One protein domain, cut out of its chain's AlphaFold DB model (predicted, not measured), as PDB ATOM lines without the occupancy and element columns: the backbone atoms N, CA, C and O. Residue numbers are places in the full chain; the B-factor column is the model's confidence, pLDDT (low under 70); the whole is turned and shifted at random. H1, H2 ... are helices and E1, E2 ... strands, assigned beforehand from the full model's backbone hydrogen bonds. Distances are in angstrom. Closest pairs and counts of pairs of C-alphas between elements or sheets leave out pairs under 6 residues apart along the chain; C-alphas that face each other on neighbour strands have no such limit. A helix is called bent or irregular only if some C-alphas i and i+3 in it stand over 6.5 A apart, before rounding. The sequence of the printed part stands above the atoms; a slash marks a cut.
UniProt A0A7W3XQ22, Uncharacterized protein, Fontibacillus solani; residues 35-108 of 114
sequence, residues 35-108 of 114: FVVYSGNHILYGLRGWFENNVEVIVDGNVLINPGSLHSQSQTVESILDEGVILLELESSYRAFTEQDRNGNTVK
ATOM      1  N   PHE A  35     125.443 113.003  75.848       50.44
ATOM      2  CA  PHE A  35     126.335 112.242  76.714       50.44
ATOM      3  C   PHE A  35     127.430 113.170  77.239       50.44
ATOM      4  O   PHE A  35     128.034 113.950  76.500       50.44
ATOM      5  N   VAL A  36     127.694 113.095  78.542       59.72
ATOM      6  CA  VAL A  36     128.845 113.791  79.111       59.72
ATOM      7  C   VAL A  36     130.089 112.983  78.748       59.72
ATOM      8  O   VAL A  36     130.187 111.800  79.082       59.72
ATOM      9  N   VAL A  37     131.007 113.620  78.019       68.56
ATOM     10  CA  VAL A  37     132.295 113.034  77.639       68.56
ATOM     11  C   VAL A  37     133.329 113.354  78.708       68.56
ATOM     12  O   VAL A  37     133.521 114.517  79.068       68.56
ATOM     13  N   TYR A  38     134.028 112.326  79.178       75.44
ATOM     14  CA  TYR A  38     135.143 112.448  80.109       75.44
ATOM     15  C   TYR A  38     136.418 111.948  79.444       75.44
ATOM     16  O   TYR A  38     136.393 110.946  78.735       75.44
ATOM     17  N   SER A  39     137.542 112.619  79.686       84.38
ATOM     18  CA  SER A  39     138.839 112.001  79.416       84.38
ATOM     19  C   SER A  39     139.114 110.922  80.462       84.38
ATOM     20  O   SER A  39     138.622 111.019  81.593       84.38
ATOM     21  N   GLY A  40     139.941 109.931  80.129       81.62
ATOM     22  CA  GLY A  40     140.399 108.948  81.116       81.62
ATOM     23  C   GLY A  40     141.044 109.613  82.341       81.62
ATOM     24  O   GLY A  40     140.770 109.224  83.474       81.62
ATOM     25  N   ASN A  41     141.785 110.710  82.142       81.94
ATOM     26  CA  ASN A  41     142.310 111.535  83.237       81.94
ATOM     27  C   ASN A  41     141.209 112.092  84.165       81.94
ATOM     28  O   ASN A  41     141.348 112.034  85.386       81.94
ATOM     29  N   HIS A  42     140.098 112.603  83.620       84.12
ATOM     30  CA  HIS A  42     138.981 113.089  84.444       84.12
ATOM     31  C   HIS A  42     138.311 111.965  85.239       84.12
ATOM     32  O   HIS A  42     137.932 112.177  86.392       84.12
ATOM     33  N   ILE A  43     138.187 110.773  84.651       87.62
ATOM     34  CA  ILE A  43     137.638 109.600  85.339       87.62
ATOM     35  C   ILE A  43     138.538 109.224  86.515       87.62
ATOM     36  O   ILE A  43     138.042 109.070  87.631       87.62
ATOM     37  N   LEU A  44     139.854 109.161  86.293       87.94
ATOM     38  CA  LEU A  44     140.841 108.836  87.321       87.94
ATOM     39  C   LEU A  44     140.736 109.778  88.536       87.94
ATOM     40  O   LEU A  44     140.804 109.324  89.678       87.94
ATOM     41  N   TYR A  45     140.493 111.073  88.311       82.88
ATOM     42  CA  TYR A  45     140.290 112.047  89.391       82.88
ATOM     43  C   TYR A  45     139.002 111.824  90.195       82.88
ATOM     44  O   TYR A  45     138.972 112.100  91.396       82.88
ATOM     45  N   GLY A  46     137.947 111.312  89.558       83.81
ATOM     46  CA  GLY A  46     136.664 111.043  90.205       83.81
ATOM     47  C   GLY A  46     136.663 109.800  91.098       83.81
ATOM     48  O   GLY A  46     135.886 109.744  92.055       83.81
ATOM     49  N   LEU A  47     137.553 108.829  90.842       88.62
ATOM     50  CA  LEU A  47     137.520 107.504  91.479       88.62
ATOM     51  C   LEU A  47     137.519 107.549  93.006       88.62
ATOM     52  O   LEU A  47     136.714 106.861  93.629       88.62
ATOM     53  N   ARG A  48     138.365 108.384  93.623       87.88
ATOM     54  CA  ARG A  48     138.394 108.519  95.089       87.88
ATOM     55  C   ARG A  48     137.033 108.961  95.629       87.88
ATOM     56  O   ARG A  48     136.534 108.368  96.580       87.88
ATOM     57  N   GLY A  49     136.438 109.988  95.022       82.88
ATOM     58  CA  GLY A  49     135.145 110.516  95.454       82.88
ATOM     59  C   GLY A  49     134.031 109.486  95.289       82.88
ATOM     60  O   GLY A  49     133.232 109.295  96.201       82.88
ATOM     61  N   TRP A  50     134.001 108.777  94.162       90.12
ATOM     62  CA  TRP A  50     133.015 107.725  93.911       90.12
ATOM     63  C   TRP A  50     133.171 106.539  94.864       90.12
ATOM     64  O   TRP A  50     132.171 106.065  95.399       90.12
ATOM     65  N   PHE A  51     134.403 106.133  95.169       88.06
ATOM     66  CA  PHE A  51     134.670 105.088  96.152       88.06
ATOM     67  C   PHE A  51     134.198 105.481  97.556       88.06
ATOM     68  O   PHE A  51     133.442 104.742  98.183       88.06
ATOM     69  N   GLU A  52     134.572 106.673  98.029       84.94
ATOM     70  CA  GLU A  52     134.180 107.179  99.354       84.94
ATOM     71  C   GLU A  52     132.650 107.331  99.501       84.94
ATOM     72  O   GLU A  52     132.128 107.282 100.614       84.94
ATOM     73  N   ASN A  53     131.924 107.470  98.386       83.94
ATOM     74  CA  ASN A  53     130.463 107.578  98.347       83.94
ATOM     75  C   ASN A  53     129.749 106.265  97.979       83.94
ATOM     76  O   ASN A  53     128.540 106.282  97.758       83.94
ATOM     77  N   ASN A  54     130.455 105.129  97.951       87.75
ATOM     78  CA  ASN A  54     129.899 103.813  97.606       87.75
ATOM     79  C   ASN A  54     129.212 103.767  96.226       87.75
ATOM     80  O   ASN A  54     128.188 103.105  96.057       87.75
ATOM     81  N   VAL A  55     129.771 104.466  95.240       87.00
ATOM     82  CA  VAL A  55     129.297 104.442  93.853       87.00
ATOM     83  C   VAL A  55     129.987 103.301  93.109       87.00
ATOM     84  O   VAL A  55     131.213 103.217  93.100       87.00
ATOM     85  N   GLU A  56     129.216 102.428  92.461       90.69
ATOM     86  CA  GLU A  56     129.761 101.410  91.560       90.69
ATOM     87  C   GLU A  56     130.331 102.083  90.304       90.69
ATOM     88  O   GLU A  56     129.655 102.895  89.672       90.69
ATOM     89  N   VAL A  57     131.557 101.738  89.915       91.94
ATOM     90  CA  VAL A  57     132.192 102.295  88.713       91.94
ATOM     91  C   VAL A  57     132.631 101.172  87.795       91.94
ATOM     92  O   VAL A  57     133.350 100.266  88.214       91.94
ATOM     93  N   ILE A  58     132.199 101.252  86.538       89.94
ATOM     94  CA  ILE A  58     132.530 100.304  85.475       89.94
ATOM     95  C   ILE A  58     133.181 101.069  84.325       89.94
ATOM     96  O   ILE A  58     132.653 102.092  83.898       89.94
ATOM     97  N   VAL A  59     134.292 100.559  83.806       90.06
ATOM     98  CA  VAL A  59     135.019 101.120  82.660       90.06
ATOM     99  C   VAL A  59     135.161 100.030  81.604       90.06
ATOM    100  O   VAL A  59     135.745  98.983  81.876       90.06
ATOM    101  N   ASP A  60     134.578 100.238  80.423       84.19
ATOM    102  CA  ASP A  60     134.605  99.298  79.290       84.19
ATOM    103  C   ASP A  60     134.250  97.851  79.680       84.19
ATOM    104  O   ASP A  60     134.869  96.875  79.260       84.19
ATOM    105  N   GLY A  61     133.236  97.710  80.538       81.56
ATOM    106  CA  GLY A  61     132.759  96.417  81.041       81.56
ATOM    107  C   GLY A  61     133.552  95.841  82.221       81.56
ATOM    108  O   GLY A  61     133.112  94.848  82.800       81.56
ATOM    109  N   ASN A  62     134.659  96.465  82.631       86.62
ATOM    110  CA  ASN A  62     135.435  96.079  83.810       86.62
ATOM    111  C   ASN A  62     134.946  96.838  85.044       86.62
ATOM    112  O   ASN A  62     134.875  98.066  85.041       86.62
ATOM    113  N   VAL A  63     134.607  96.116  86.112       89.50
ATOM    114  CA  VAL A  63     134.204  96.734  87.381       89.50
ATOM    115  C   VAL A  63     135.451  97.217  88.109       89.50
ATOM    116  O   VAL A  63     136.272  96.405  88.519       89.50
ATOM    117  N   LEU A  64     135.557  98.530  88.282       90.00
ATOM    118  CA  LEU A  64     136.672  99.194  88.950       90.00
ATOM    119  C   LEU A  64     136.352  99.482  90.425       90.00
ATOM    120  O   LEU A  64     137.191  99.308  91.302       90.00
ATOM    121  N   ILE A  65     135.106  99.863  90.728       90.94
ATOM    122  CA  ILE A  65     134.622 100.028  92.107       90.94
ATOM    123  C   ILE A  65     133.396  99.148  92.311       90.94
ATOM    124  O   ILE A  65     132.407  99.303  91.593       90.94
ATOM    125  N   ASN A  66     133.437  98.262  93.312       89.06
ATOM    126  CA  ASN A  66     132.314  97.392  93.658       89.06
ATOM    127  C   ASN A  66     131.907  97.529  95.141       89.06
ATOM    128  O   ASN A  66     132.404  96.780  95.990       89.06
ATOM    129  N   PRO A  67     130.955  98.422  95.470       79.00
ATOM    130  CA  PRO A  67     130.547  98.670  96.854       79.00
ATOM    131  C   PRO A  67     129.780  97.493  97.490       79.00
ATOM    132  O   PRO A  67     129.707  97.395  98.713       79.00
ATOM    133  N   GLY A  68     129.204  96.592  96.682       66.50
ATOM    134  CA  GLY A  68     128.273  95.548  97.135       66.50
ATOM    135  C   GLY A  68     128.866  94.147  97.310       66.50
ATOM    136  O   GLY A  68     128.161  93.246  97.765       66.50
ATOM    137  N   SER A  69     130.130  93.921  96.950       56.94
ATOM    138  CA  SER A  69     130.749  92.596  97.072       56.94
ATOM    139  C   SER A  69     131.540  92.452  98.373       56.94
ATOM    140  O   SER A  69     132.126  93.410  98.863       56.94
ATOM    141  N   LEU A  70     131.642  91.230  98.906       49.25
ATOM    142  CA  LEU A  70     132.577  90.879  99.990       49.25
ATOM    143  C   LEU A  70     134.051  91.220  99.659       49.25
ATOM    144  O   LEU A  70     134.884  91.199 100.558       49.25
ATOM    145  N   HIS A  71     134.378  91.542  98.398       46.62
ATOM    146  CA  HIS A  71     135.691  92.059  97.982       46.62
ATOM    147  C   HIS A  71     135.888  93.551  98.314       46.62
ATOM    148  O   HIS A  71     137.015  94.040  98.245       46.62
ATOM    149  N   SER A  72     134.846  94.275  98.739       52.03
ATOM    150  CA  SER A  72     134.979  95.660  99.216       52.03
ATOM    151  C   SER A  72     135.850  95.761 100.471       52.03
ATOM    152  O   SER A  72     136.486  96.785 100.687       52.03
ATOM    153  N   GLN A  73     135.965  94.683 101.262       53.72
ATOM    154  CA  GLN A  73     136.863  94.646 102.424       53.72
ATOM    155  C   GLN A  73     138.353  94.662 102.047       53.72
ATOM    156  O   GLN A  73     139.183  94.918 102.917       53.72
ATOM    157  N   SER A  74     138.698  94.407 100.778       68.31
ATOM    158  CA  SER A  74     140.077  94.471 100.273       68.31
ATOM    159  C   SER A  74     140.353  95.642  99.331       68.31
ATOM    160  O   SER A  74     141.522  95.959  99.132       68.31
ATOM    161  N   GLN A  75     139.328  96.284  98.755       83.00
ATOM    162  CA  GLN A  75     139.546  97.462  97.911       83.00
ATOM    163  C   GLN A  75     139.883  98.674  98.788       83.00
ATOM    164  O   GLN A  75     139.115  99.063  99.667       83.00
ATOM    165  N   THR A  76     141.034  99.284  98.531       87.19
ATOM    166  CA  THR A  76     141.400 100.601  99.057       87.19
ATOM    167  C   THR A  76     141.374 101.634  97.938       87.19
ATOM    168  O   THR A  76     141.427 101.288  96.754       87.19
ATOM    169  N   VAL A  77     141.342 102.918  98.306       85.56
ATOM    170  CA  VAL A  77     141.466 104.013  97.332       85.56
ATOM    171  C   VAL A  77     142.725 103.837  96.484       85.56
ATOM    172  O   VAL A  77     142.670 104.030  95.277       85.56
ATOM    173  N   GLU A  78     143.841 103.442  97.094       86.69
ATOM    174  CA  GLU A  78     145.108 103.207  96.401       86.69
ATOM    175  C   GLU A  78     144.972 102.095  95.353       86.69
ATOM    176  O   GLU A  78     145.291 102.333  94.194       86.69
ATOM    177  N   SER A  79     144.398 100.937  95.714       88.75
ATOM    178  CA  SER A  79     144.208  99.833  94.758       88.75
ATOM    179  C   SER A  79     143.330 100.218  93.562       88.75
ATOM    180  O   SER A  79     143.616  99.832  92.435       88.75
ATOM    181  N   ILE A  80     142.300 101.039  93.786       90.19
ATOM    182  CA  ILE A  80     141.395 101.505  92.729       90.19
ATOM    183  C   ILE A  80     142.089 102.507  91.808       90.19
ATOM    184  O   ILE A  80     141.841 102.512  90.606       90.19
ATOM    185  N   LEU A  81     142.940 103.377  92.355       89.50
ATOM    186  CA  LEU A  81     143.718 104.308  91.544       89.50
ATOM    187  C   LEU A  81     144.751 103.556  90.696       89.50
ATOM    188  O   LEU A  81     144.879 103.862  89.514       89.50
ATOM    189  N   ASP A  82     145.424 102.555  91.268       87.56
ATOM    190  CA  ASP A  82     146.381 101.710  90.546       87.56
ATOM    191  C   ASP A  82     145.694 100.941  89.404       87.56
ATOM    192  O   ASP A  82     146.151 100.981  88.260       87.56
ATOM    193  N   GLU A  83     144.551 100.305  89.675       88.94
ATOM    194  CA  GLU A  83     143.734  99.640  88.651       88.94
ATOM    195  C   GLU A  83     143.197 100.631  87.608       88.94
ATOM    196  O   GLU A  83     143.191 100.339  86.411       88.94
ATOM    197  N   GLY A  84     142.795 101.829  88.036       88.44
ATOM    198  CA  GLY A  84     142.306 102.889  87.162       88.44
ATOM    199  C   GLY A  84     143.357 103.354  86.157       88.44
ATOM    200  O   GLY A  84     143.037 103.513  84.985       88.44
ATOM    201  N   VAL A  85     144.616 103.512  86.579       89.25
ATOM    202  CA  VAL A  85     145.735 103.860  85.680       89.25
ATOM    203  C   VAL A  85     145.997 102.763  84.641       89.25
ATOM    204  O   VAL A  85     146.436 103.069  83.535       89.25
ATOM    205  N   ILE A  86     145.730 101.498  84.975       87.31
ATOM    206  CA  ILE A  86     145.908 100.364  84.057       87.31
ATOM    207  C   ILE A  86     144.759 100.279  83.046       87.31
ATOM    208  O   ILE A  86     144.998 100.002  81.872       87.31
ATOM    209  N   LEU A  87     143.519 100.473  83.503       86.75
ATOM    210  CA  LEU A  87     142.317 100.269  82.692       86.75
ATOM    211  C   LEU A  87     141.950 101.479  81.828       86.75
ATOM    212  O   LEU A  87     141.351 101.300  80.772       86.75
ATOM    213  N   LEU A  88     142.275 102.696  82.265       86.06
ATOM    214  CA  LEU A  88     141.911 103.911  81.544       86.06
ATOM    215  C   LEU A  88     142.981 104.288  80.520       86.06
ATOM    216  O   LEU A  88     144.101 104.666  80.860       86.06
ATOM    217  N   GLU A  89     142.588 104.338  79.253       89.38
ATOM    218  CA  GLU A  89     143.294 105.142  78.259       89.38
ATOM    219  C   GLU A  89     143.117 106.637  78.586       89.38
ATOM    220  O   GLU A  89     142.083 107.239  78.295       89.38
ATOM    221  N   LEU A  90     144.116 107.235  79.239       82.06
ATOM    222  CA  LEU A  90     144.011 108.561  79.869       82.06
ATOM    223  C   LEU A  90     143.676 109.713  78.907       82.06
ATOM    224  O   LEU A  90     142.986 110.659  79.300       82.06
ATOM    225  N   GLU A  91     144.138 109.613  77.660       81.06
ATOM    226  CA  GLU A  91     143.904 110.600  76.596       81.06
ATOM    227  C   GLU A  91     142.641 110.302  75.769       81.06
ATOM    228  O   GLU A  91     142.201 111.142  74.981       81.06
ATOM    229  N   SER A  92     142.038 109.125  75.951       83.69
ATOM    230  CA  SER A  92     140.825 108.729  75.236       83.69
ATOM    231  C   SER A  92     139.585 109.352  75.867       83.69
ATOM    232  O   SER A  92     139.556 109.734  77.040       83.69
ATOM    233  N   SER A  93     138.547 109.476  75.044       84.31
ATOM    234  CA  SER A  93     137.251 110.022  75.432       84.31
ATOM    235  C   SER A  93     136.278 108.897  75.761       84.31
ATOM    236  O   SER A  93     136.138 107.952  74.993       84.31
ATOM    237  N   TYR A  94     135.562 109.041  76.869       83.56
ATOM    238  CA  TYR A  94     134.583 108.080  77.354       83.56
ATOM    239  C   TYR A  94     133.222 108.738  77.478       83.56
ATOM    240  O   TYR A  94     133.100 109.852  77.993       83.56
ATOM    241  N   ARG A  95     132.182 108.020  77.072       82.44
ATOM    242  CA  ARG A  95     130.793 108.372  77.361       82.44
ATOM    243  C   ARG A  95     130.425 107.840  78.736       82.44
ATOM    244  O   ARG A  95     130.718 106.684  79.033       82.44
ATOM    245  N   ALA A  96     129.777 108.666  79.550       80.94
ATOM    246  CA  ALA A  96     129.300 108.263  80.867       80.94
ATOM    247  C   ALA A  96     127.791 108.005  80.888       80.94
ATOM    248  O   ALA A  96     126.997 108.811  80.403       80.94
ATOM    249  N   PHE A  97     127.407 106.927  81.560       80.06
ATOM    250  CA  PHE A  97     126.029 106.589  81.892       80.06
ATOM    251  C   PHE A  97     125.909 106.450  83.404       80.06
ATOM    252  O   PHE A  97     126.740 105.804  84.035       80.06
ATOM    253  N   THR A  98     124.880 107.044  83.999       81.56
ATOM    254  CA  THR A  98     124.703 107.066  85.457       81.56
ATOM    255  C   THR A  98     123.394 106.412  85.862       81.56
ATOM    256  O   THR A  98     122.362 106.675  85.247       81.56
ATOM    257  N   GLU A  99     123.403 105.642  86.945       80.81
ATOM    258  CA  GLU A  99     122.185 105.202  87.626       80.81
ATOM    259  C   GLU A  99     122.038 105.931  88.958       80.81
ATOM    260  O   GLU A  99     123.006 106.073  89.709       80.81
ATOM    261  N   GLN A 100     120.815 106.371  89.252       82.44
ATOM    262  CA  GLN A 100     120.464 107.018  90.510       82.44
ATOM    263  C   GLN A 100     119.482 106.163  91.318       82.44
ATOM    264  O   GLN A 100     118.650 105.447  90.753       82.44
ATOM    265  N   ASP A 101     119.573 106.244  92.646       78.75
ATOM    266  CA  ASP A 101     118.587 105.669  93.557       78.75
ATOM    267  C   ASP A 101     117.280 106.491  93.587       78.75
ATOM    268  O   ASP A 101     117.125 107.520  92.928       78.75
ATOM    269  N   ARG A 102     116.309 106.048  94.395       77.62
ATOM    270  CA  ARG A 102     115.013 106.738  94.555       77.62
ATOM    271  C   ARG A 102     115.120 108.129  95.189       77.62
ATOM    272  O   ARG A 102     114.149 108.876  95.140       77.62
ATOM    273  N   ASN A 103     116.256 108.451  95.798       80.00
ATOM    274  CA  ASN A 103     116.528 109.738  96.426       80.00
ATOM    275  C   ASN A 103     117.315 110.674  95.492       80.00
ATOM    276  O   ASN A 103     117.617 111.799  95.884       80.00
ATOM    277  N   GLY A 104     117.643 110.227  94.273       76.56
ATOM    278  CA  GLY A 104     118.439 110.981  93.308       76.56
ATOM    279  C   GLY A 104     119.950 110.894  93.537       76.56
ATOM    280  O   GLY A 104     120.698 111.623  92.889       76.56
ATOM    281  N   ASN A 105     120.425 110.020  94.430       79.12
ATOM    282  CA  ASN A 105     121.857 109.806  94.621       79.12
ATOM    283  C   ASN A 105     122.394 108.921  93.501       79.12
ATOM    284  O   ASN A 105     121.832 107.859  93.235       79.12
ATOM    285  N   THR A 106     123.508 109.308  92.887       82.19
ATOM    286  CA  THR A 106     124.221 108.431  91.954       82.19
ATOM    287  C   THR A 106     124.739 107.203  92.695       82.19
ATOM    288  O   THR A 106     125.463 107.336  93.675       82.19
ATOM    289  N   VAL A 107     124.379 106.015  92.211       84.56
ATOM    290  CA  VAL A 107     124.803 104.722  92.776       84.56
ATOM    291  C   VAL A 107     125.676 103.916  91.820       84.56
ATOM    292  O   VAL A 107     126.397 103.027  92.264       84.56
ATOM    293  N   LYS A 108     125.651 104.240  90.522       86.25
ATOM    294  CA  LYS A 108     126.475 103.589  89.501       86.25
ATOM    295  C   LYS A 108     126.875 104.561  88.404       86.25
ATOM    296  O   LYS A 108     126.059 105.382  87.984       86.25
TER     297      LYS A 108
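AT A GLANCE: This is residues 35 to 108 of the 114 residues of an uncharacterized protein of Fontibacillus solani (UniProt A0A7W3XQ22). Two helices, H1 and H3, lie side by side and run opposite ways, and they pack on one side of a loose wall of strands made of the hairpin E2 and E3 and the long strand E4. E4 has short E1 beside its beginning and short E5 beside its end; E5 comes close to the beginning of E2, while the small helix H2 lies at a far corner, beyond the hairpin. The printed part has 74 residues with three named helices and five named strands, in the order E1 H1 E2 E3 H2 H3 E4 E5; the class is mixed, helices and strands. One sheet has the order E1 - E4 - E5 and the other E2 - E3, both antiparallel. The whole is compact and rounded, with a radius of gyration of the C-alphas of 12.0 A and spans of 31 by 28 by 20 A.

HOW THE PARTS SIT: In the larger sheet E4, residues 93 to 100, is the inner strand, and its pairing is staggered: residues 93 to 95 pair with E1, residues 37 to 39, and residues 99 to 100 with E5, residues 106 to 108. E1 and E4 are antiparallel at 120 degrees, with N 38 and O 94 2.9 A apart and N 94 and O 38 2.8 A apart, within hydrogen-bond range. E4 and E5 form a hairpin, antiparallel at 116 degrees, with N 99 and O 108 at 2.9 A. H1, residues 40 to 52, is on this sheet at a height over the sheet of 10.0 A. It lies over E4 and runs along the strands, at 6 degrees to E4 on the local plane; it only just misses lying over E1 and E5, with 2 of its C-alphas falling on each. E2, residues 56 to 59, and E3, residues 62 to 65, form the second hairpin, antiparallel at 145 degrees, with N 59 and O 62 at 2.8 A and N 64 and O 57 at 2.8 A. The closest C-alphas of E2 and E5 are those of Glu 56 and Lys 108, 4.4 A apart, and E2 and E4 are near each other. The closest C-alphas of H1 and E3 are those of Phe 51 and Ile 65, 6.5 A apart. H3, residues 77 to 87, touches H1 at a shallow tilt of 28 degrees, opposite ways; their closest C-alphas are those of Arg 48 and Val 77, 5.9 A apart. H3 is not on the larger sheet, but its closest C-alpha to E3 is that of Ile 80, 6.5 A from that of Leu 64. H2, residues 70 to 73, is apart from H1 and from H3. Every O i to N i+4 pair is within hydrogen-bond range in H3, 7 of 9 are in H1, and H2 is too short for such a pair.

IN THESE COORDINATES: E4 is 22.8 A long, from C-alpha 93 at (137.251, 110.022, 75.432) to C-alpha 100 at (120.464, 107.018, 90.510). E1 measures 6.9 A and E5 5.9 A. E2 measures 10.3 A and E3 9.2 A. H1 is 19.4 A long from C-alpha 40 at (140.399, 108.948, 81.116), and only just irregular: C-alphas 45 and 48 are 7.0 A apart. H3 is 15.1 A long. H2 is 6.2 A long and neither bent nor irregular, but only just.

THE WHOLE: The two C-alphas farthest apart are those of Glu 91 and Arg 102, at 34.2 A. The printed part has no cut, and the links between its named elements are tight. The mean pLDDT of the printed part is 81.3; residues 35 to 37 and 68 to 74 are under 70, and H2 has a mean of 50.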